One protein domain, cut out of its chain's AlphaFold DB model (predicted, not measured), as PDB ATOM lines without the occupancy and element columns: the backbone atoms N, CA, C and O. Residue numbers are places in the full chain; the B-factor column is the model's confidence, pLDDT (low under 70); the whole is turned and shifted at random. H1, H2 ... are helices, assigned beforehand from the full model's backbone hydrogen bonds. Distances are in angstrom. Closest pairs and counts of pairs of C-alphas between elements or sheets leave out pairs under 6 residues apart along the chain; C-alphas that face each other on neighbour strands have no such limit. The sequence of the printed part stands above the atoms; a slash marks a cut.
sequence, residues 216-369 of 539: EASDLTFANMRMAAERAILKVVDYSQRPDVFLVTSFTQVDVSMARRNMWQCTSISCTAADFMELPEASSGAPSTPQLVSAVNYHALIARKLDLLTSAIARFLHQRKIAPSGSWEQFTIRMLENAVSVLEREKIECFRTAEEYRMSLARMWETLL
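This is residues 216 to 369 of the 539 residues of an uncharacterized protein of Synchytrium endobioticum (UniProt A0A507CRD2). A long helical hairpin, H4 and H5, makes the long axis; H1 packs on residues 290 to 304 of H4, H2 lies near both hairpin helices closer to their turn, and the loop of residues 280 to 286 sticks out. The printed part has 154 residues with six named helices, H1 to H6 in chain order, and no named strand, so its class is all helix. The whole is loose, with a radius of gyration of the C-alphas of 18.4 A, and elongated, spanning 61 by 34 by 29 A.

Start at H1, residues 220 to 233, which touches the hub H4, residues 289 to 320, at residues 290 to 304 alone; their closest C-alphas, of Arg 231 and Leu 301, are 5.5 A apart. They run the same way at a steep tilt of 36 degrees, only just past shallow. Next, H2, residues 251 to 259, is close but not clearly touching H4, the closest C-alphas being Val 254 and Ile 313 at 6.6 A. H3, residues 274 to 277, only just touches H4, at residues 294 to 298 alone, with 3 pairs of C-alphas within 8 A, the closest Phe 276 and Ala 295 at 5.8 A. H4 and H5, residues 328 to 362, touch as a helical hairpin, opposite ways at a shallow tilt of 24 degrees; their closest C-alphas, of Ala 303 and Lys 347, are 4.6 A apart. H6, residues 365 to 368, meets H5 only through their link. In H1, H2, H4 and H5 every O i to N i+4 pair is within hydrogen-bond range; H3 and H6 are too short for such a pair.

Find C-alpha 220 at (-7.714, 42.211, 55.957); from there H1 runs 20.1 A to C-alpha 233. H2 and H3 follow, then H4 runs 46.5 A from C-alpha 289 at (-8.430, 53.387, 55.643). H5 runs 50.5 A, and H6 ends at C-alpha 368 at (-3.318, 59.413, 59.456).

The two C-alphas farthest apart, of Gly 326 and Leu 369, are 62.9 A apart. The printed part has no cut; the links H1 to H2, H2 to H3 and H3 to H4 are long. Look for pLDDT under 70 at residues 216 to 218, 235 to 240 and 259 to 287.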
ATOM      1  N   GLU A 216      -5.957  31.858  56.988       52.88
ATOM      2  CA  GLU A 216      -5.292  33.168  56.879       52.88
ATOM      3  C   GLU A 216      -6.087  34.168  56.018       52.88
ATOM      4  O   GLU A 216      -5.711  35.329  55.873       52.88
ATOM      5  N   ALA A 217      -7.207  33.722  55.439       52.22
ATOM      6  CA  ALA A 217      -7.982  34.454  54.441       52.22
ATOM      7  C   ALA A 217      -8.971  35.498  55.001       52.22
ATOM      8  O   ALA A 217      -9.636  36.188  54.226       52.22
ATOM      9  N   SER A 218      -9.117  35.590  56.324       59.28
ATOM     10  CA  SER A 218     -10.099  36.464  56.986       59.28
ATOM     11  C   SER A 218      -9.506  37.745  57.588       59.28
ATOM     12  O   SER A 218     -10.272  38.635  57.956       59.28
ATOM     13  N   ASP A 219      -8.175  37.876  57.678       72.38
ATOM     14  CA  ASP A 219      -7.510  39.082  58.192       72.38
ATOM     15  C   ASP A 219      -7.170  40.052  57.043       72.38
ATOM     16  O   ASP A 219      -6.279  39.806  56.225       72.38
ATOM     17  N   LEU A 220      -7.888  41.180  56.986       75.44
ATOM     18  CA  LEU A 220      -7.714  42.211  55.957       75.44
ATOM     19  C   LEU A 220      -6.318  42.856  55.996       75.44
ATOM     20  O   LEU A 220      -5.767  43.189  54.947       75.44
ATOM     21  N   THR A 221      -5.724  43.008  57.184       76.81
ATOM     22  CA  THR A 221      -4.370  43.558  57.342       76.81
ATOM     23  C   THR A 221      -3.366  42.625  56.684       76.81
ATOM     24  O   THR A 221      -2.553  43.065  55.873       76.81
ATOM     25  N   PHE A 222      -3.457  41.324  56.965       76.25
ATOM     26  CA  PHE A 222      -2.569  40.332  56.364       76.25
ATOM     27  C   PHE A 222      -2.724  40.269  54.841       76.25
ATOM     28  O   PHE A 222      -1.731  40.273  54.109       76.25
ATOM     29  N   ALA A 223      -3.967  40.291  54.353       76.12
ATOM     30  CA  ALA A 223      -4.244  40.337  52.925       76.12
ATOM     31  C   ALA A 223      -3.571  41.546  52.248       76.12
ATOM     32  O   ALA A 223      -2.932  41.389  51.203       76.12
ATOM     33  N   ASN A 224      -3.642  42.726  52.870       82.50
ATOM     34  CA  ASN A 224      -2.985  43.938  52.380       82.50
ATOM     35  C   ASN A 224      -1.463  43.808  52.355       82.50
ATOM     36  O   ASN A 224      -0.847  44.104  51.332       82.50
ATOM     37  N   MET A 225      -0.858  43.330  53.445       81.50
ATOM     38  CA  MET A 225       0.592  43.117  53.529       81.50
ATOM     39  C   MET A 225       1.082  42.171  52.435       81.50
ATOM     40  O   MET A 225       2.070  42.448  51.757       81.50
ATOM     41  N   ARG A 226       0.353  41.076  52.211       80.06
ATOM     42  CA  ARG A 226       0.683  40.108  51.169       80.06
ATOM     43  C   ARG A 226       0.589  40.717  49.777       80.06
ATOM     44  O   ARG A 226       1.509  40.547  48.985       80.06
ATOM     45  N   MET A 227      -0.498  41.429  49.472       83.56
ATOM     46  CA  MET A 227      -0.640  42.091  48.173       83.56
ATOM     47  C   MET A 227       0.452  43.146  47.961       83.56
ATOM     48  O   MET A 227       0.996  43.236  46.864       83.56
ATOM     49  N   ALA A 228       0.814  43.907  48.996       85.88
ATOM     50  CA  ALA A 228       1.897  44.884  48.938       85.88
ATOM     51  C   ALA A 228       3.259  44.229  48.672       85.88
ATOM     52  O   ALA A 228       3.976  44.672  47.774       85.88
ATOM     53  N   ALA A 229       3.593  43.154  49.393       81.31
ATOM     54  CA  ALA A 229       4.819  42.391  49.167       81.31
ATOM     55  C   ALA A 229       4.853  41.801  47.752       81.31
ATOM     56  O   ALA A 229       5.825  42.002  47.027       81.31
ATOM     57  N   GLU A 230       3.759  41.169  47.313       82.81
ATOM     58  CA  GLU A 230       3.653  40.594  45.973       82.81
ATOM     59  C   GLU A 230       3.833  41.667  44.888       82.81
ATOM     60  O   GLU A 230       4.624  41.497  43.961       82.81
ATOM     61  N   ARG A 231       3.175  42.824  45.028       84.75
ATOM     62  CA  ARG A 231       3.372  43.969  44.126       84.75
ATOM     63  C   ARG A 231       4.824  44.415  44.078       84.75
ATOM     64  O   ARG A 231       5.305  44.754  43.000       84.75
ATOM     65  N   ALA A 232       5.487  44.458  45.227       80.31
ATOM     66  CA  ALA A 232       6.844  44.956  45.356       80.31
ATOM     67  C   ALA A 232       7.884  44.006  44.728       80.31
ATOM     68  O   ALA A 232       8.878  44.472  44.166       80.31
ATOM     69  N   ILE A 233       7.644  42.690  44.772       76.56
ATOM     70  CA  ILE A 233       8.528  41.683  44.163       76.56
ATOM     71  C   ILE A 233       8.209  41.403  42.691       76.56
ATOM     72  O   ILE A 233       9.106  40.979  41.956       76.56
ATOM     73  N   LEU A 234       6.964  41.635  42.248       79.25
ATOM     74  CA  LEU A 234       6.564  41.494  40.851       79.25
ATOM     75  C   LEU A 234       7.279  42.550  40.011       79.25
ATOM     76  O   LEU A 234       6.827  43.683  39.837       79.25
ATOM     77  N   LYS A 235       8.429  42.155  39.474       67.31
ATOM     78  CA  LYS A 235       9.187  42.971  38.537       67.31
ATOM     79  C   LYS A 235       8.592  42.813  37.152       67.31
ATOM     80  O   LYS A 235       8.389  41.696  36.678       67.31
ATOM     81  N   VAL A 236       8.380  43.946  36.490       62.25
ATOM     82  CA  VAL A 236       8.094  43.971  35.057       62.25
ATOM     83  C   VAL A 236       9.209  43.206  34.348       62.25
ATOM     84  O   VAL A 236      10.393  43.517  34.506       62.25
ATOM     85  N   VAL A 237       8.838  42.170  33.600       63.16
ATOM     86  CA  VAL A 237       9.793  41.428  32.784       63.16
ATOM     87  C   VAL A 237      10.132  42.300  31.586       63.16
ATOM     88  O   VAL A 237       9.322  42.461  30.675       63.16
ATOM     89  N   ASP A 238      11.342  42.860  31.579       66.38
ATOM     90  CA  ASP A 238      11.853  43.548  30.400       66.38
ATOM     91  C   ASP A 238      12.226  42.517  29.329       66.38
ATOM     92  O   ASP A 238      13.350  42.012  29.232       66.38
ATOM     93  N   TYR A 239      11.231  42.194  28.511       68.44
ATOM     94  CA  TYR A 239      11.353  41.292  27.380       68.44
ATOM     95  C   TYR A 239      12.396  41.752  26.350       68.44
ATOM     96  O   TYR A 239      12.902  40.899  25.615       68.44
ATOM     97  N   SER A 240      12.763  43.042  26.314       62.41
ATOM     98  CA  SER A 240      13.821  43.547  25.429       62.41
ATOM     99  C   SER A 240      15.214  43.074  25.858       62.41
ATOM    100  O   SER A 240      16.062  42.805  25.009       62.41
ATOM    101  N   GLN A 241      15.429  42.873  27.161       71.81
ATOM    102  CA  GLN A 241      16.689  42.369  27.719       71.81
ATOM    103  C   GLN A 241      16.773  40.838  27.731       71.81
ATOM    104  O   GLN A 241      17.835  40.277  27.998       71.81
ATOM    105  N   ARG A 242      15.660  40.143  27.465       73.00
ATOM    106  CA  ARG A 242      15.566  38.676  27.508       73.00
ATOM    107  C   ARG A 242      14.868  38.126  26.258       73.00
ATOM    108  O   ARG A 242      13.761  37.604  26.376       73.00
ATOM    109  N   PRO A 243      15.465  38.226  25.055       70.44
ATOM    110  CA  PRO A 243      14.842  37.791  23.797       70.44
ATOM    111  C   PRO A 243      14.643  36.267  23.677       70.44
ATOM    112  O   PRO A 243      13.795  35.831  22.901       70.44
ATOM    113  N   ASP A 244      15.318  35.475  24.510       77.00
ATOM    114  CA  ASP A 244      15.250  34.006  24.458       77.00
ATOM    115  C   ASP A 244      14.339  33.388  25.533       77.00
ATOM    116  O   ASP A 244      14.161  32.174  25.581       77.00
ATOM    117  N   VAL A 245      13.753  34.205  26.416       75.19
ATOM    118  CA  VAL A 245      12.880  33.720  27.494       75.19
ATOM    119  C   VAL A 245      11.420  33.726  27.043       75.19
ATOM    120  O   VAL A 245      10.871  34.777  26.703       75.19
ATOM    121  N   PHE A 246      10.782  32.558  27.094       80.62
ATOM    122  CA  PHE A 246       9.359  32.367  26.810       80.62
ATOM    123  C   PHE A 246       8.656  31.881  28.068       80.62
ATOM    124  O   PHE A 246       8.840  30.742  28.482       80.62
ATOM    125  N   LEU A 247       7.875  32.767  28.688       85.81
ATOM    126  CA  LEU A 247       7.069  32.421  29.867       85.81
ATOM    127  C   LEU A 247       5.771  31.703  29.480       85.81
ATOM    128  O   LEU A 247       5.185  31.011  30.301       85.81
ATOM    129  N   VAL A 248       5.348  31.873  28.225       89.25
ATOM    130  CA  VAL A 248       4.239  31.155  27.601       89.25
ATOM    131  C   VAL A 248       4.774  30.476  26.344       89.25
ATOM    132  O   VAL A 248       5.370  31.138  25.490       89.25
ATOM    133  N   THR A 249       4.589  29.163  26.241       89.31
ATOM    134  CA  THR A 249       5.228  28.311  25.224       89.31
ATOM    135  C   THR A 249       4.238  27.592  24.309       89.31
ATOM    136  O   THR A 249       4.641  27.060  23.270       89.31
ATOM    137  N   SER A 250       2.945  27.594  24.640       91.56
ATOM    138  CA  SER A 250       1.913  26.898  23.868       91.56
ATOM    139  C   SER A 250       0.609  27.689  23.774       91.56
ATOM    140  O   SER A 250       0.302  28.541  24.608       91.56
ATOM    141  N   PHE A 251      -0.208  27.364  22.769       91.81
ATOM    142  CA  PHE A 251      -1.568  27.896  22.680       91.81
ATOM    143  C   PHE A 251      -2.462  27.410  23.833       91.81
ATOM    144  O   PHE A 251      -3.404  28.108  24.196       91.81
ATOM    145  N   THR A 252      -2.167  26.244  24.416       92.25
ATOM    146  CA  THR A 252      -2.922  25.667  25.535       92.25
ATOM    147  C   THR A 252      -2.832  26.550  26.766       92.25
ATOM    148  O   THR A 252      -3.856  26.907  27.344       92.25
ATOM    149  N   GLN A 253      -1.617  26.977  27.116       91.75
ATOM    150  CA  GLN A 253      -1.387  27.908  28.220       91.75
ATOM    151  C   GLN A 253      -2.136  29.228  28.008       91.75
ATOM    152  O   GLN A 253      -2.722  29.760  28.951       91.75
ATOM    153  N   VAL A 254      -2.170  29.738  26.768       90.31
ATOM    154  CA  VAL A 254      -2.928  30.952  26.437       90.31
ATOM    155  C   VAL A 254      -4.430  30.730  26.626       90.31
ATOM    156  O   VAL A 254      -5.064  31.505  27.335       90.31
ATOM    157  N   ASP A 255      -4.997  29.676  26.031       87.50
ATOM    158  CA  ASP A 255      -6.438  29.398  26.097       87.50
ATOM    159  C   ASP A 255      -6.914  29.205  27.544       87.50
ATOM    160  O   ASP A 255      -7.909  29.807  27.947       87.50
ATOM    161  N   VAL A 256      -6.171  28.432  28.343       87.12
ATOM    162  CA  VAL A 256      -6.456  28.213  29.770       87.12
ATOM    163  C   VAL A 256      -6.390  29.527  30.555       87.12
ATOM    164  O   VAL A 256      -7.300  29.841  31.326       87.12
ATOM    165  N   SER A 257      -5.362  30.346  30.307       82.88
ATOM    166  CA  SER A 257      -5.223  31.654  30.961       82.88
ATOM    167  C   SER A 257      -6.368  32.610  30.602       82.88
ATOM    168  O   SER A 257      -6.793  33.404  31.440       82.88
ATOM    169  N   MET A 258      -6.898  32.538  29.375       77.88
ATOM    170  CA  MET A 258      -8.031  33.367  28.945       77.88
ATOM    171  C   MET A 258      -9.373  32.866  29.497       77.88
ATOM    172  O   MET A 258     -10.221  33.677  29.870       77.88
ATOM    173  N   ALA A 259      -9.584  31.547  29.548       69.38
ATOM    174  CA  ALA A 259     -10.844  30.940  29.984       69.38
ATOM    175  C   ALA A 259     -11.141  31.204  31.469       69.38
ATOM    176  O   ALA A 259     -12.286  31.465  31.843       69.38
ATOM    177  N   ARG A 260     -10.103  31.212  32.312       63.25
ATOM    178  CA  ARG A 260     -10.204  31.387  33.770       63.25
ATOM    179  C   ARG A 260      -9.893  32.810  34.230       63.25
ATOM    180  O   ARG A 260      -9.475  33.023  35.370       63.25
ATOM    181  N   ARG A 261     -10.170  33.816  33.394       56.31
ATOM    182  CA  ARG A 261      -9.923  35.233  33.722       56.31
ATOM    183  C   ARG A 261     -10.735  35.789  34.908       56.31
ATOM    184  O   ARG A 261     -10.614  36.953  35.231       56.31
ATOM    185  N   ASN A 262     -11.594  35.008  35.548       50.00
ATOM    186  CA  ASN A 262     -12.269  35.442  36.775       50.00
ATOM    187  C   ASN A 262     -11.689  34.743  38.018       50.00
ATOM    188  O   ASN A 262     -11.927  35.184  39.135       50.00
ATOM    189  N   MET A 263     -10.883  33.684  37.852       47.81
ATOM    190  CA  MET A 263     -10.303  32.935  38.977       47.81
ATOM    191  C   MET A 263      -9.058  33.582  39.582       47.81
ATOM    192  O   MET A 263      -8.684  33.242  40.700       47.81
ATOM    193  N   TRP A 264      -8.448  34.561  38.908       50.81
ATOM    194  CA  TRP A 264      -7.404  35.389  39.521       50.81
ATOM    195  C   TRP A 264      -7.949  36.392  40.546       50.81
ATOM    196  O   TRP A 264      -7.166  36.963  41.300       50.81
ATOM    197  N   GLN A 265      -9.271  36.598  40.590       48.59
ATOM    198  CA  GLN A 265      -9.908  37.627  41.421       48.59
ATOM    199  C   GLN A 265     -10.183  37.173  42.857       48.59
ATOM    200  O   GLN A 265     -10.328  38.002  43.750       48.59
ATOM    201  N   CYS A 266     -10.234  35.868  43.108       41.16
ATOM    202  CA  CYS A 266     -10.554  35.340  44.425       41.16
ATOM    203  C   CYS A 266      -9.723  34.114  44.693       41.16
ATOM    204  O   CYS A 266     -10.153  32.983  44.482       41.16
ATOM    205  N   THR A 267      -8.555  34.334  45.254       40.22
ATOM    206  CA  THR A 267      -8.038  33.326  46.145       40.22
ATOM    207  C   THR A 267      -7.641  34.043  47.441       40.22
ATOM    208  O   THR A 267      -7.054  35.118  47.431       40.22
ATOM    209  N   SER A 268      -8.099  33.490  48.565       40.62
ATOM    210  CA  SER A 268      -7.818  33.826  49.976       40.62
ATOM    211  C   SER A 268      -8.100  35.197  50.567       40.62
ATOM    212  O   SER A 268      -7.497  35.530  51.583       40.62
ATOM    213  N   ILE A 269      -9.028  35.969  50.038       40.34
ATOM    214  CA  ILE A 269      -9.718  36.892  50.931       40.34
ATOM    215  C   ILE A 269     -11.149  36.383  50.979       40.34
ATOM    216  O   ILE A 269     -11.729  36.072  49.941       40.34
ATOM    217  N   SER A 270     -11.733  36.271  52.171       37.38
ATOM    218  CA  SER A 270     -13.189  36.129  52.323       37.38
ATOM    219  C   SER A 270     -13.959  37.289  51.671       37.38
ATOM    220  O   SER A 270     -15.184  37.263  51.620       37.38
ATOM    221  N   CYS A 271     -13.240  38.303  51.188       41.25
ATOM    222  CA  CYS A 271     -13.719  39.350  50.318       41.25
ATOM    223  C   CYS A 271     -13.754  38.839  48.873       41.25
ATOM    224  O   CYS A 271     -12.734  38.554  48.242       41.25
ATOM    225  N   THR A 272     -14.966  38.710  48.363       43.69
ATOM    226  CA  THR A 272     -15.238  38.445  46.960       43.69
ATOM    227  C   THR A 272     -14.714  39.594  46.096       43.69
ATOM    228  O   THR A 272     -14.610  40.728  46.553       43.69
ATOM    229  N   ALA A 273     -14.430  39.341  44.816       44.81
ATOM    230  CA  ALA A 273     -14.110  40.391  43.846       44.81
ATOM    231  C   ALA A 273     -15.139  41.541  43.885       44.81
ATOM    232  O   ALA A 273     -14.784  42.703  43.716       44.81
ATOM    233  N   ALA A 274     -16.402  41.220  44.191       49.50
ATOM    234  CA  ALA A 274     -17.483  42.184  44.358       49.50
ATOM    235  C   ALA A 274     -17.244  43.199  45.494       49.50
ATOM    236  O   ALA A 274     -17.704  44.328  45.376       49.50
ATOM    237  N   ASP A 275     -16.487  42.847  46.538       50.78
ATOM    238  CA  ASP A 275     -16.197  43.734  47.675       50.78
ATOM    239  C   ASP A 275     -15.176  44.838  47.337       50.78
ATOM    240  O   ASP A 275     -15.084  45.836  48.053       50.78
ATOM    241  N   PHE A 276     -14.418  44.684  46.242       52.75
ATOM    242  CA  PHE A 276     -13.384  45.638  45.809       52.75
ATOM    243  C   PHE A 276     -13.608  46.226  44.415       52.75
ATOM    244  O   PHE A 276     -12.948  47.207  44.066       52.75
ATOM    245  N   MET A 277     -14.505  45.647  43.608       51.97
ATOM    246  CA  MET A 277     -14.817  46.140  42.261       51.97
ATOM    247  C   MET A 277     -15.404  47.555  42.296       51.97
ATOM    248  O   MET A 277     -15.081  48.348  41.420       51.97
ATOM    249  N   GLU A 278     -16.169  47.900  43.335       55.50
ATOM    250  CA  GLU A 278     -16.685  49.251  43.559       55.50
ATOM    251  C   GLU A 278     -16.743  49.516  45.072       55.50
ATOM    252  O   GLU A 278     -17.616  48.996  45.768       55.50
ATOM    253  N   LEU A 279     -15.818  50.323  45.618       56.72
ATOM    254  CA  LEU A 279     -16.060  50.904  46.946       56.72
ATOM    255  C   LEU A 279     -17.372  51.705  46.857       56.72
ATOM    256  O   LEU A 279     -17.498  52.494  45.918       56.72
ATOM    257  N   PRO A 280     -18.341  51.527  47.778       49.47
ATOM    258  CA  PRO A 280     -19.673  52.098  47.625       49.47
ATOM    259  C   PRO A 280     -19.628  53.595  47.314       49.47
ATOM    260  O   PRO A 280     -19.104  54.390  48.101       49.47
ATOM    261  N   GLU A 281     -20.212  53.999  46.185       45.19
ATOM    262  CA  GLU A 281     -20.452  55.411  45.907       45.19
ATOM    263  C   GLU A 281     -21.400  55.969  46.970       45.19
ATOM    264  O   GLU A 281     -22.585  55.631  46.994       45.19
ATOM    265  N   ALA A 282     -20.849  56.811  47.851       44.38
ATOM    266  CA  ALA A 282     -21.474  57.897  48.620       44.38
ATOM    267  C   ALA A 282     -22.787  57.623  49.395       44.38
ATOM    268  O   ALA A 282     -23.318  58.535  50.026       44.38
ATOM    269  N   SER A 283     -23.302  56.397  49.409       43.03
ATOM    270  CA  SER A 283     -24.593  56.026  49.995       43.03
ATOM    271  C   SER A 283     -24.454  55.250  51.310       43.03
ATOM    272  O   SER A 283     -25.425  55.171  52.059       43.03
ATOM    273  N   SER A 284     -23.251  54.764  51.653       50.09
ATOM    274  CA  SER A 284     -22.968  54.046  52.913       50.09
ATOM    275  C   SER A 284     -21.795  54.599  53.745       50.09
ATOM    276  O   SER A 284     -21.413  53.987  54.740       50.09
ATOM    277  N   GLY A 285     -21.283  55.792  53.424       56.00
ATOM    278  CA  GLY A 285     -20.187  56.449  54.152       56.00
ATOM    279  C   GLY A 285     -18.843  56.382  53.420       56.00
ATOM    280  O   GLY A 285     -18.688  55.646  52.450       56.00
ATOM    281  N   ALA A 286     -17.877  57.202  53.846       61.09
ATOM    282  CA  ALA A 286     -16.524  57.171  53.288       61.09
ATOM    283  C   ALA A 286     -15.849  55.816  53.598       61.09
ATOM    284  O   ALA A 286     -16.015  55.319  54.717       61.09
ATOM    285  N   PRO A 287     -15.092  55.218  52.657       66.25
ATOM    286  CA  PRO A 287     -14.399  53.956  52.902       66.25
ATOM    287  C   PRO A 287     -13.398  54.105  54.051       66.25
ATOM    288  O   PRO A 287     -12.723  55.128  54.174       66.25
ATOM    289  N   SER A 288     -13.285  53.078  54.896       77.12
ATOM    290  CA  SER A 288     -12.267  53.061  55.954       77.12
ATOM    291  C   SER A 288     -10.853  52.978  55.361       77.12
ATOM    292  O   SER A 288     -10.659  52.439  54.270       77.12
ATOM    293  N   THR A 289      -9.836  53.458  56.089       82.00
ATOM    294  CA  THR A 289      -8.430  53.387  55.643       82.00
ATOM    295  C   THR A 289      -7.996  51.968  55.246       82.00
ATOM    296  O   THR A 289      -7.422  51.830  54.167       82.00
ATOM    297  N   PRO A 290      -8.299  50.897  56.012       80.50
ATOM    298  CA  PRO A 290      -7.931  49.533  55.617       80.50
ATOM    299  C   PRO A 290      -8.605  49.065  54.319       80.50
ATOM    300  O   PRO A 290      -7.975  48.379  53.516       80.50
ATOM    301  N   GLN A 291      -9.861  49.461  54.083       78.81
ATOM    302  CA  GLN A 291     -10.569  49.157  52.834       78.81
ATOM    303  C   GLN A 291      -9.963  49.909  51.648       78.81
ATOM    304  O   GLN A 291      -9.803  49.327  50.578       78.81
ATOM    305  N   LEU A 292      -9.583  51.176  51.841       84.69
ATOM    306  CA  LEU A 292      -8.923  51.969  50.806       84.69
ATOM    307  C   LEU A 292      -7.545  51.395  50.451       84.69
ATOM    308  O   LEU A 292      -7.236  51.242  49.273       84.69
ATOM    309  N   VAL A 293      -6.744  51.022  51.455       87.12
ATOM    310  CA  VAL A 293      -5.448  50.345  51.264       87.12
ATOM    311  C   VAL A 293      -5.632  49.022  50.518       87.12
ATOM    312  O   VAL A 293      -4.897  48.750  49.568       87.12
ATOM    313  N   SER A 294      -6.645  48.233  50.884       84.31
ATOM    314  CA  SER A 294      -6.974  46.991  50.179       84.31
ATOM    315  C   SER A 294      -7.347  47.226  48.725       84.31
ATOM    316  O   SER A 294      -6.830  46.544  47.845       84.31
ATOM    317  N   ALA A 295      -8.179  48.230  48.446       83.50
ATOM    318  CA  ALA A 295      -8.574  48.558  47.086       83.50
ATOM    319  C   ALA A 295      -7.378  49.029  46.235       83.50
ATOM    320  O   ALA A 295      -7.224  48.562  45.106       83.50
ATOM    321  N   VAL A 296      -6.490  49.879  46.773       89.00
ATOM    322  CA  VAL A 296      -5.236  50.272  46.094       89.00
ATOM    323  C   VAL A 296      -4.394  49.038  45.773       89.00
ATOM    324  O   VAL A 296      -3.997  48.843  44.625       89.00
ATOM    325  N   ASN A 297      -4.148  48.190  46.774       87.38
ATOM    326  CA  ASN A 297      -3.327  46.995  46.626       87.38
ATOM    327  C   ASN A 297      -3.907  45.998  45.626       87.38
ATOM    328  O   ASN A 297      -3.177  45.531  44.754       87.38
ATOM    329  N   TYR A 298      -5.200  45.701  45.722       84.31
ATOM    330  CA  TYR A 298      -5.884  44.775  44.832       84.31
ATOM    331  C   TYR A 298      -5.792  45.251  43.383       84.31
ATOM    332  O   TYR A 298      -5.207  44.569  42.541       84.31
ATOM    333  N   HIS A 299      -6.288  46.456  43.093       84.81
ATOM    334  CA  HIS A 299      -6.347  46.964  41.723       84.81
ATOM    335  C   HIS A 299      -4.952  47.142  41.111       84.81
ATOM    336  O   HIS A 299      -4.731  46.766  39.960       84.81
ATOM    337  N   ALA A 300      -3.972  47.625  41.882       88.81
ATOM    338  CA  ALA A 300      -2.601  47.761  41.395       88.81
ATOM    339  C   ALA A 300      -1.918  46.403  41.154       88.81
ATOM    340  O   ALA A 300      -1.196  46.248  40.164       88.81
ATOM    341  N   LEU A 301      -2.143  45.411  42.023       85.94
ATOM    342  CA  LEU A 301      -1.615  44.056  41.849       85.94
ATOM    343  C   LEU A 301      -2.202  43.390  40.605       85.94
ATOM    344  O   LEU A 301      -1.461  42.832  39.795       85.94
ATOM    345  N   ILE A 302      -3.519  43.486  40.433       83.75
ATOM    346  CA  ILE A 302      -4.212  42.960  39.263       83.75
ATOM    347  C   ILE A 302      -3.697  43.617  37.986       83.75
ATOM    348  O   ILE A 302      -3.338  42.905  37.049       83.75
ATOM    349  N   ALA A 303      -3.588  44.948  37.955       86.06
ATOM    350  CA  ALA A 303      -3.056  45.654  36.796       86.06
ATOM    351  C   ALA A 303      -1.647  45.152  36.430       86.06
ATOM    352  O   ALA A 303      -1.375  44.876  35.264       86.06
ATOM    353  N   ARG A 304      -0.764  44.936  37.417       86.12
ATOM    354  CA  ARG A 304       0.582  44.375  37.179       86.12
ATOM    355  C   ARG A 304       0.553  42.951  36.637       86.12
ATOM    356  O   ARG A 304       1.283  42.643  35.696       86.12
ATOM    357  N   LYS A 305      -0.282  42.077  37.202       86.06
ATOM    358  CA  LYS A 305      -0.420  40.691  36.727       86.06
ATOM    359  C   LYS A 305      -0.965  40.640  35.302       86.06
ATOM    360  O   LYS A 305      -0.438  39.894  34.480       86.06
ATOM    361  N   LEU A 306      -1.966  41.466  34.996       85.88
ATOM    362  CA  LEU A 306      -2.515  41.597  33.648       85.88
ATOM    363  C   LEU A 306      -1.480  42.149  32.666       85.88
ATOM    364  O   LEU A 306      -1.428  41.667  31.538       85.88
ATOM    365  N   ASP A 307      -0.627  43.090  33.078       86.88
ATOM    366  CA  ASP A 307       0.459  43.613  32.240       86.88
ATOM    367  C   ASP A 307       1.472  42.527  31.861       86.88
ATOM    368  O   ASP A 307       1.798  42.343  30.684       86.88
ATOM    369  N   LEU A 308       1.920  41.752  32.854       86.88
ATOM    370  CA  LEU A 308       2.852  40.641  32.666       86.88
ATOM    371  C   LEU A 308       2.254  39.537  31.787       86.88
ATOM    372  O   LEU A 308       2.913  39.076  30.852       86.88
ATOM    373  N   LEU A 309       1.005  39.144  32.057       86.88
ATOM    374  CA  LEU A 309       0.285  38.122  31.297       86.88
ATOM    375  C   LEU A 309       0.061  38.563  29.847       86.88
ATOM    376  O   LEU A 309       0.390  37.828  28.916       86.88
ATOM    377  N   THR A 310      -0.444  39.783  29.650       88.31
ATOM    378  CA  THR A 310      -0.677  40.373  28.324       88.31
ATOM    379  C   THR A 310       0.625  40.441  27.536       88.31
ATOM    380  O   THR A 310       0.665  40.010  26.385       88.31
ATOM    381  N   SER A 311       1.713  40.891  28.162       87.94
ATOM    382  CA  SER A 311       3.030  40.960  27.525       87.94
ATOM    383  C   SER A 311       3.576  39.577  27.151       87.94
ATOM    384  O   SER A 311       4.092  39.399  26.045       87.94
ATOM    385  N   ALA A 312       3.426  38.580  28.031       88.75
ATOM    386  CA  ALA A 312       3.849  37.203  27.770       88.75
ATOM    387  C   ALA A 312       3.098  36.593  26.575       88.75
ATOM    388  O   ALA A 312       3.712  36.036  25.663       88.75
ATOM    389  N   ILE A 313       1.772  36.754  26.551       89.44
ATOM    390  CA  ILE A 313       0.911  36.227  25.487       89.44
ATOM    391  C   ILE A 313       1.157  36.967  24.174       89.44
ATOM    392  O   ILE A 313       1.342  36.326  23.142       89.44
ATOM    393  N   ALA A 314       1.202  38.302  24.187       88.88
ATOM    394  CA  ALA A 314       1.447  39.098  22.986       88.88
ATOM    395  C   ALA A 314       2.781  38.720  22.328       88.88
ATOM    396  O   ALA A 314       2.860  38.588  21.105       88.88
ATOM    397  N   ARG A 315       3.814  38.472  23.140       87.69
ATOM    398  CA  ARG A 315       5.107  37.983  22.664       87.69
ATOM    399  C   ARG A 315       5.001  36.598  22.030       87.69
ATOM    400  O   ARG A 315       5.484  36.423  20.913       87.69
ATOM    401  N   PHE A 316       4.353  35.642  22.695       90.12
ATOM    402  CA  PHE A 316       4.117  34.305  22.140       90.12
ATOM    403  C   PHE A 316       3.382  34.372  20.786       90.12
ATOM    404  O   PHE A 316       3.819  33.776  19.798       90.12
ATOM    405  N   LEU A 317       2.308  35.163  20.702       89.25
ATOM    406  CA  LEU A 317       1.528  35.335  19.474       89.25
ATOM    407  C   LEU A 317       2.340  35.996  18.356       89.25
ATOM    408  O   LEU A 317       2.251  35.574  17.202       89.25
ATOM    409  N   HIS A 318       3.165  36.996  18.681       86.44
ATOM    410  CA  HIS A 318       4.029  37.659  17.704       86.44
ATOM    411  C   HIS A 318       4.994  36.673  17.033       86.44
ATOM    412  O   HIS A 318       5.185  36.727  15.821       86.44
ATOM    413  N   GLN A 319       5.547  35.727  17.794       83.81
ATOM    414  CA  GLN A 319       6.435  34.697  17.249       83.81
ATOM    415  C   GLN A 319       5.716  33.685  16.365       83.81
ATOM    416  O   GLN A 319       6.270  33.221  15.371       83.81
ATOM    417  N   ARG A 320       4.466  33.360  16.699       83.06
ATOM    418  CA  ARG A 320       3.639  32.427  15.925       83.06
ATOM    419  C   ARG A 320       2.970  33.080  14.704       83.06
ATOM    420  O   ARG A 320       2.340  32.385  13.912       83.06
ATOM    421  N   LYS A 321       3.150  34.389  14.478       72.75
ATOM    422  CA  LYS A 321       2.483  35.171  13.414       72.75
ATOM    423  C   LYS A 321       2.826  34.755  11.973       72.75
ATOM    424  O   LYS A 321       2.164  35.204  11.041       72.75
ATOM    425  N   ILE A 322       3.817  33.881  11.778       73.38
ATOM    426  CA  ILE A 322       4.218  33.331  10.467       73.38
ATOM    427  C   ILE A 322       3.265  32.200   9.999       73.38
ATOM    428  O   ILE A 322       3.470  31.609   8.940       73.38
ATOM    429  N   ALA A 323       2.192  31.913  10.745       76.69
ATOM    430  CA  ALA A 323       1.201  30.895  10.397       76.69
ATOM    431  C   ALA A 323       0.664  31.032   8.948       76.69
ATOM    432  O   ALA A 323       0.303  32.141   8.525       76.69
ATOM    433  N   PRO A 324       0.556  29.925   8.183       80.62
ATOM    434  CA  PRO A 324       0.038  29.942   6.816       80.62
ATOM    435  C   PRO A 324      -1.368  30.549   6.723       80.62
ATOM    436  O   PRO A 324      -2.212  30.341   7.598       80.62
ATOM    437  N   SER A 325      -1.653  31.278   5.641       80.88
ATOM    438  CA  SER A 325      -2.975  31.886   5.437       80.88
ATOM    439  C   SER A 325      -4.076  30.823   5.341       80.88
ATOM    440  O   SER A 325      -3.935  29.863   4.590       80.88
ATOM    441  N   GLY A 326      -5.183  31.015   6.065       79.69
ATOM    442  CA  GLY A 326      -6.308  30.071   6.119       79.69
ATOM    443  C   GLY A 326      -6.086  28.845   7.014       79.69
ATOM    444  O   GLY A 326      -6.954  27.980   7.061       79.69
ATOM    445  N   SER A 327      -4.955  28.758   7.720       85.25
ATOM    446  CA  SER A 327      -4.709  27.701   8.709       85.25
ATOM    447  C   SER A 327      -5.516  27.909   9.995       85.25
ATOM    448  O   SER A 327      -5.880  29.039  10.350       85.25
ATOM    449  N   TRP A 328      -5.719  26.819  10.742       87.25
ATOM    450  CA  TRP A 328      -6.288  26.872  12.089       87.25
ATOM    451  C   TRP A 328      -5.469  27.789  13.011       87.25
ATOM    452  O   TRP A 328      -6.039  28.538  13.801       87.25
ATOM    453  N   GLU A 329      -4.140  27.789  12.866       88.81
ATOM    454  CA  GLU A 329      -3.216  28.607  13.658       88.81
ATOM    455  C   GLU A 329      -3.481  30.093  13.446       88.81
ATOM    456  O   GLU A 329      -3.618  30.841  14.411       88.81
ATOM    457  N   GLN A 330      -3.615  30.527  12.187       88.00
ATOM    458  CA  GLN A 330      -3.913  31.923  11.874       88.00
ATOM    459  C   GLN A 330      -5.258  32.349  12.473       88.00
ATOM    460  O   GLN A 330      -5.371  33.459  13.003       88.00
ATOM    461  N   PHE A 331      -6.274  31.487  12.395       84.81
ATOM    462  CA  PHE A 331      -7.575  31.753  13.005       84.81
ATOM    463  C   PHE A 331      -7.460  31.892  14.531       84.81
ATOM    464  O   PHE A 331      -7.925  32.886  15.096       84.81
ATOM    465  N   THR A 332      -6.788  30.945  15.191       86.88
ATOM    466  CA  THR A 332      -6.550  30.966  16.641       86.88
ATOM    467  C   THR A 332      -5.763  32.203  17.066       86.88
ATOM    468  O   THR A 332      -6.174  32.879  18.003       86.88
ATOM    469  N   ILE A 333      -4.693  32.571  16.355       89.44
ATOM    470  CA  ILE A 333      -3.899  33.772  16.656       89.44
ATOM    471  C   ILE A 333      -4.772  35.027  16.616       89.44
ATOM    472  O   ILE A 333      -4.722  35.814  17.553       89.44
ATOM    473  N   ARG A 334      -5.616  35.205  15.590       85.81
ATOM    474  CA  ARG A 334      -6.507  36.379  15.498       85.81
ATOM    475  C   ARG A 334      -7.520  36.433  16.641       85.81
ATOM    476  O   ARG A 334      -7.777  37.501  17.192       85.81
ATOM    477  N   MET A 335      -8.100  35.287  16.996       85.38
ATOM    478  CA  MET A 335      -9.014  35.187  18.136       85.38
ATOM    479  C   MET A 335      -8.320  35.576  19.445       85.38
ATOM    480  O   MET A 335      -8.890  36.316  20.247       85.38
ATOM    481  N   LEU A 336      -7.079  35.129  19.634       87.06
ATOM    482  CA  LEU A 336      -6.286  35.425  20.822       87.06
ATOM    483  C   LEU A 336      -5.773  36.872  20.852       87.06
ATOM    484  O   LEU A 336      -5.814  37.486  21.910       87.06
ATOM    485  N   GLU A 337      -5.378  37.465  19.718       87.94
ATOM    486  CA  GLU A 337      -5.038  38.896  19.621       87.94
ATOM    487  C   GLU A 337      -6.230  39.770  20.073       87.94
ATOM    488  O   GLU A 337      -6.058  40.729  20.828       87.94
ATOM    489  N   ASN A 338      -7.460  39.396  19.696       84.12
ATOM    490  CA  ASN A 338      -8.666  40.067  20.186       84.12
ATOM    491  C   ASN A 338      -8.871  39.869  21.696       84.12
ATOM    492  O   ASN A 338      -9.218  40.826  22.386       84.12
ATOM    493  N   ALA A 339      -8.649  38.664  22.229       80.88
ATOM    494  CA  ALA A 339      -8.754  38.405  23.667       80.88
ATOM    495  C   ALA A 339      -7.729  39.218  24.480       80.88
ATOM    496  O   ALA A 339      -8.085  39.810  25.496       80.88
ATOM    497  N   VAL A 340      -6.495  39.346  23.984       85.75
ATOM    498  CA  VAL A 340      -5.453  40.196  24.584       85.75
ATOM    499  C   VAL A 340      -5.912  41.654  24.684       85.75
ATOM    500  O   VAL A 340      -5.700  42.292  25.711       85.75
ATOM    501  N   SER A 341      -6.623  42.178  23.679       84.88
ATOM    502  CA  SER A 341      -7.182  43.539  23.753       84.88
ATOM    503  C   SER A 341      -8.222  43.719  24.872       84.88
ATOM    504  O   SER A 341      -8.394  44.822  25.391       84.88
ATOM    505  N   VAL A 342      -8.919  42.646  25.270       82.44
ATOM    506  CA  VAL A 342      -9.844  42.672  26.412       82.44
ATOM    507  C   VAL A 342      -9.062  42.786  27.716       82.44
ATOM    508  O   VAL A 342      -9.398  43.648  28.523       82.44
ATOM    509  N   LEU A 343      -8.001  41.990  27.881       83.31
ATOM    510  CA  LEU A 343      -7.129  42.063  29.058       83.31
ATOM    511  C   LEU A 343      -6.455  43.424  29.193       83.31
ATOM    512  O   LEU A 343      -6.359  43.956  30.294       83.31
ATOM    513  N   GLU A 344      -6.043  44.021  28.077       86.44
ATOM    514  CA  GLU A 344      -5.438  45.349  28.076       86.44
ATOM    515  C   GLU A 344      -6.421  46.417  28.585       86.44
ATOM    516  O   GLU A 344      -6.039  47.299  29.351       86.44
ATOM    517  N   ARG A 345      -7.709  46.312  28.229       84.75
ATOM    518  CA  ARG A 345      -8.750  47.203  28.769       84.75
ATOM    519  C   ARG A 345      -8.983  46.983  30.262       84.75
ATOM    520  O   ARG A 345      -9.074  47.963  30.991       84.75
ATOM    521  N   GLU A 346      -9.056  45.730  30.712       83.19
ATOM    522  CA  GLU A 346      -9.199  45.403  32.140       83.19
ATOM    523  C   GLU A 346      -8.003  45.923  32.950       83.19
ATOM    524  O   GLU A 346      -8.182  46.531  34.003       83.19
ATOM    525  N   LYS A 347      -6.785  45.778  32.418       87.25
ATOM    526  CA  LYS A 347      -5.566  46.329  33.012       87.25
ATOM    527  C   LYS A 347      -5.654  47.840  33.195       87.25
ATOM    528  O   LYS A 347      -5.341  48.337  34.275       87.25
ATOM    529  N   ILE A 348      -6.040  48.563  32.139       88.06
ATOM    530  CA  ILE A 348      -6.167  50.026  32.169       88.06
ATOM    531  C   ILE A 348      -7.189  50.448  33.225       88.06
ATOM    532  O   ILE A 348      -6.936  51.396  33.965       88.06
ATOM    533  N   GLU A 349      -8.306  49.729  33.324       86.56
ATOM    534  CA  GLU A 349      -9.345  50.029  34.303       86.56
ATOM    535  C   GLU A 349      -8.867  49.800  35.740       86.56
ATOM    536  O   GLU A 349      -8.974  50.699  36.570       86.56
ATOM    537  N   CYS A 350      -8.235  48.659  36.026       85.12
ATOM    538  CA  CYS A 350      -7.626  48.414  37.334       85.12
ATOM    539  C   CYS A 350      -6.550  49.459  37.666       85.12
ATOM    540  O   CYS A 350      -6.491  49.958  38.787       85.12
ATOM    541  N   PHE A 351      -5.718  49.849  36.698       88.44
ATOM    542  CA  PHE A 351      -4.717  50.894  36.912       88.44
ATOM    543  C   PHE A 351      -5.360  52.245  37.262       88.44
ATOM    544  O   PHE A 351      -4.934  52.896  38.217       88.44
ATOM    545  N   ARG A 352      -6.405  52.647  36.525       89.00
ATOM    546  CA  ARG A 352      -7.162  53.883  36.768       89.00
ATOM    547  C   ARG A 352      -7.763  53.889  38.173       89.00
ATOM    548  O   ARG A 352      -7.549  54.840  38.921       89.00
ATOM    549  N   THR A 353      -8.448  52.813  38.548       85.38
ATOM    550  CA  THR A 353      -9.078  52.670  39.865       85.38
ATOM    551  C   THR A 353      -8.046  52.688  40.996       85.38
ATOM    552  O   THR A 353      -8.235  53.368  42.006       85.38
ATOM    553  N   ALA A 354      -6.905  52.014  40.819       88.56
ATOM    554  CA  ALA A 354      -5.811  52.062  41.787       88.56
ATOM    555  C   ALA A 354      -5.263  53.486  41.977       88.56
ATOM    556  O   ALA A 354      -5.001  53.887  43.109       88.56
ATOM    557  N   GLU A 355      -5.101  54.257  40.896       90.19
ATOM    558  CA  GLU A 355      -4.630  55.646  40.962       90.19
ATOM    559  C   GLU A 355      -5.635  56.563  41.673       90.19
ATOM    560  O   GLU A 355      -5.252  57.390  42.497       90.19
ATOM    561  N   GLU A 356      -6.932  56.386  41.429       87.75
ATOM    562  CA  GLU A 356      -7.985  57.148  42.111       87.75
ATOM    563  C   GLU A 356      -7.980  56.920  43.626       87.75
ATOM    564  O   GLU A 356      -8.044  57.872  44.419       87.75
ATOM    565  N   TYR A 357      -7.833  55.664  44.050       87.50
ATOM    566  CA  TYR A 357      -7.727  55.324  45.463       87.50
ATOM    567  C   TYR A 357      -6.385  55.742  46.069       87.50
ATOM    568  O   TYR A 357      -6.361  56.218  47.205       87.50
ATOM    569  N   ARG A 358      -5.288  55.685  45.304       88.56
ATOM    570  CA  ARG A 358      -3.978  56.209  45.715       88.56
ATOM    571  C   ARG A 358      -4.043  57.710  45.970       88.56
ATOM    572  O   ARG A 358      -3.592  58.162  47.016       88.56
ATOM    573  N   MET A 359      -4.656  58.484  45.074       87.19
ATOM    574  CA  MET A 359      -4.870  59.922  45.274       87.19
ATOM    575  C   MET A 359      -5.746  60.215  46.498       87.19
ATOM    576  O   MET A 359      -5.530  61.210  47.191       87.19
ATOM    577  N   SER A 360      -6.737  59.365  46.773       86.62
ATOM    578  CA  SER A 360      -7.571  59.493  47.972       86.62
ATOM    579  C   SER A 360      -6.752  59.243  49.238       86.62
ATOM    580  O   SER A 360      -6.796  60.055  50.158       86.62
ATOM    581  N   LEU A 361      -5.932  58.189  49.250       86.75
ATOM    582  CA  LEU A 361      -5.023  57.868  50.350       86.75
ATOM    583  C   LEU A 361      -3.979  58.974  50.561       86.75
ATOM    584  O   LEU A 361      -3.732  59.377  51.696       86.75
ATOM    585  N   ALA A 362      -3.438  59.527  49.470       85.94
ATOM    586  CA  ALA A 362      -2.472  60.622  49.476       85.94
ATOM    587  C   ALA A 362      -2.970  61.835  50.287       85.94
ATOM    588  O   ALA A 362      -2.207  62.452  51.024       85.94
ATOM    589  N   ARG A 363      -4.271  62.143  50.200       85.38
ATOM    590  CA  ARG A 363      -4.909  63.262  50.917       85.38
ATOM    591  C   ARG A 363      -5.120  63.001  52.408       85.38
ATOM    592  O   ARG A 363      -5.426  63.939  53.136       85.38
ATOM    593  N   MET A 364      -4.993  61.755  52.863       86.81
ATOM    594  CA  MET A 364      -5.240  61.386  54.258       86.81
ATOM    595  C   MET A 364      -3.964  61.313  55.097       86.81
ATOM    596  O   MET A 364      -4.085  61.304  56.315       86.81
ATOM    597  N   TRP A 365      -2.760  61.285  54.507       86.88
ATOM    598  CA  TRP A 365      -1.513  61.048  55.256       86.88
ATOM    599  C   TRP A 365      -1.284  62.010  56.423       86.88
ATOM    600  O   TRP A 365      -0.929  61.550  57.502       86.88
ATOM    601  N   GLU A 366      -1.570  63.304  56.261       83.06
ATOM    602  CA  GLU A 366      -1.453  64.284  57.355       83.06
ATOM    603  C   GLU A 366      -2.430  63.999  58.508       83.06
ATOM    604  O   GLU A 366      -2.134  64.270  59.669       83.06
ATOM    605  N   THR A 367      -3.600  63.431  58.204       85.62
ATOM    606  CA  THR A 367      -4.598  63.037  59.215       85.62
ATOM    607  C   THR A 367      -4.278  61.670  59.822       85.62
ATOM    608  O   THR A 367      -4.539  61.449  61.001       85.62
ATOM    609  N   LEU A 368      -3.714  60.755  59.028       85.75
ATOM    610  CA  LEU A 368      -3.318  59.413  59.456       85.75
ATOM    611  C   LEU A 368      -2.081  59.446  60.351       85.75
ATOM    612  O   LEU A 368      -2.018  58.694  61.313       85.75
ATOM    613  N   LEU A 369      -1.120  60.323  60.053       89.38
ATOM    614  CA  LEU A 369       0.112  60.512  60.810       89.38
ATOM    615  C   LEU A 369       0.169  61.950  61.350       89.38
ATOM    616  O   LEU A 369       0.936  62.766  60.844       89.38
TER     617      LEU A 369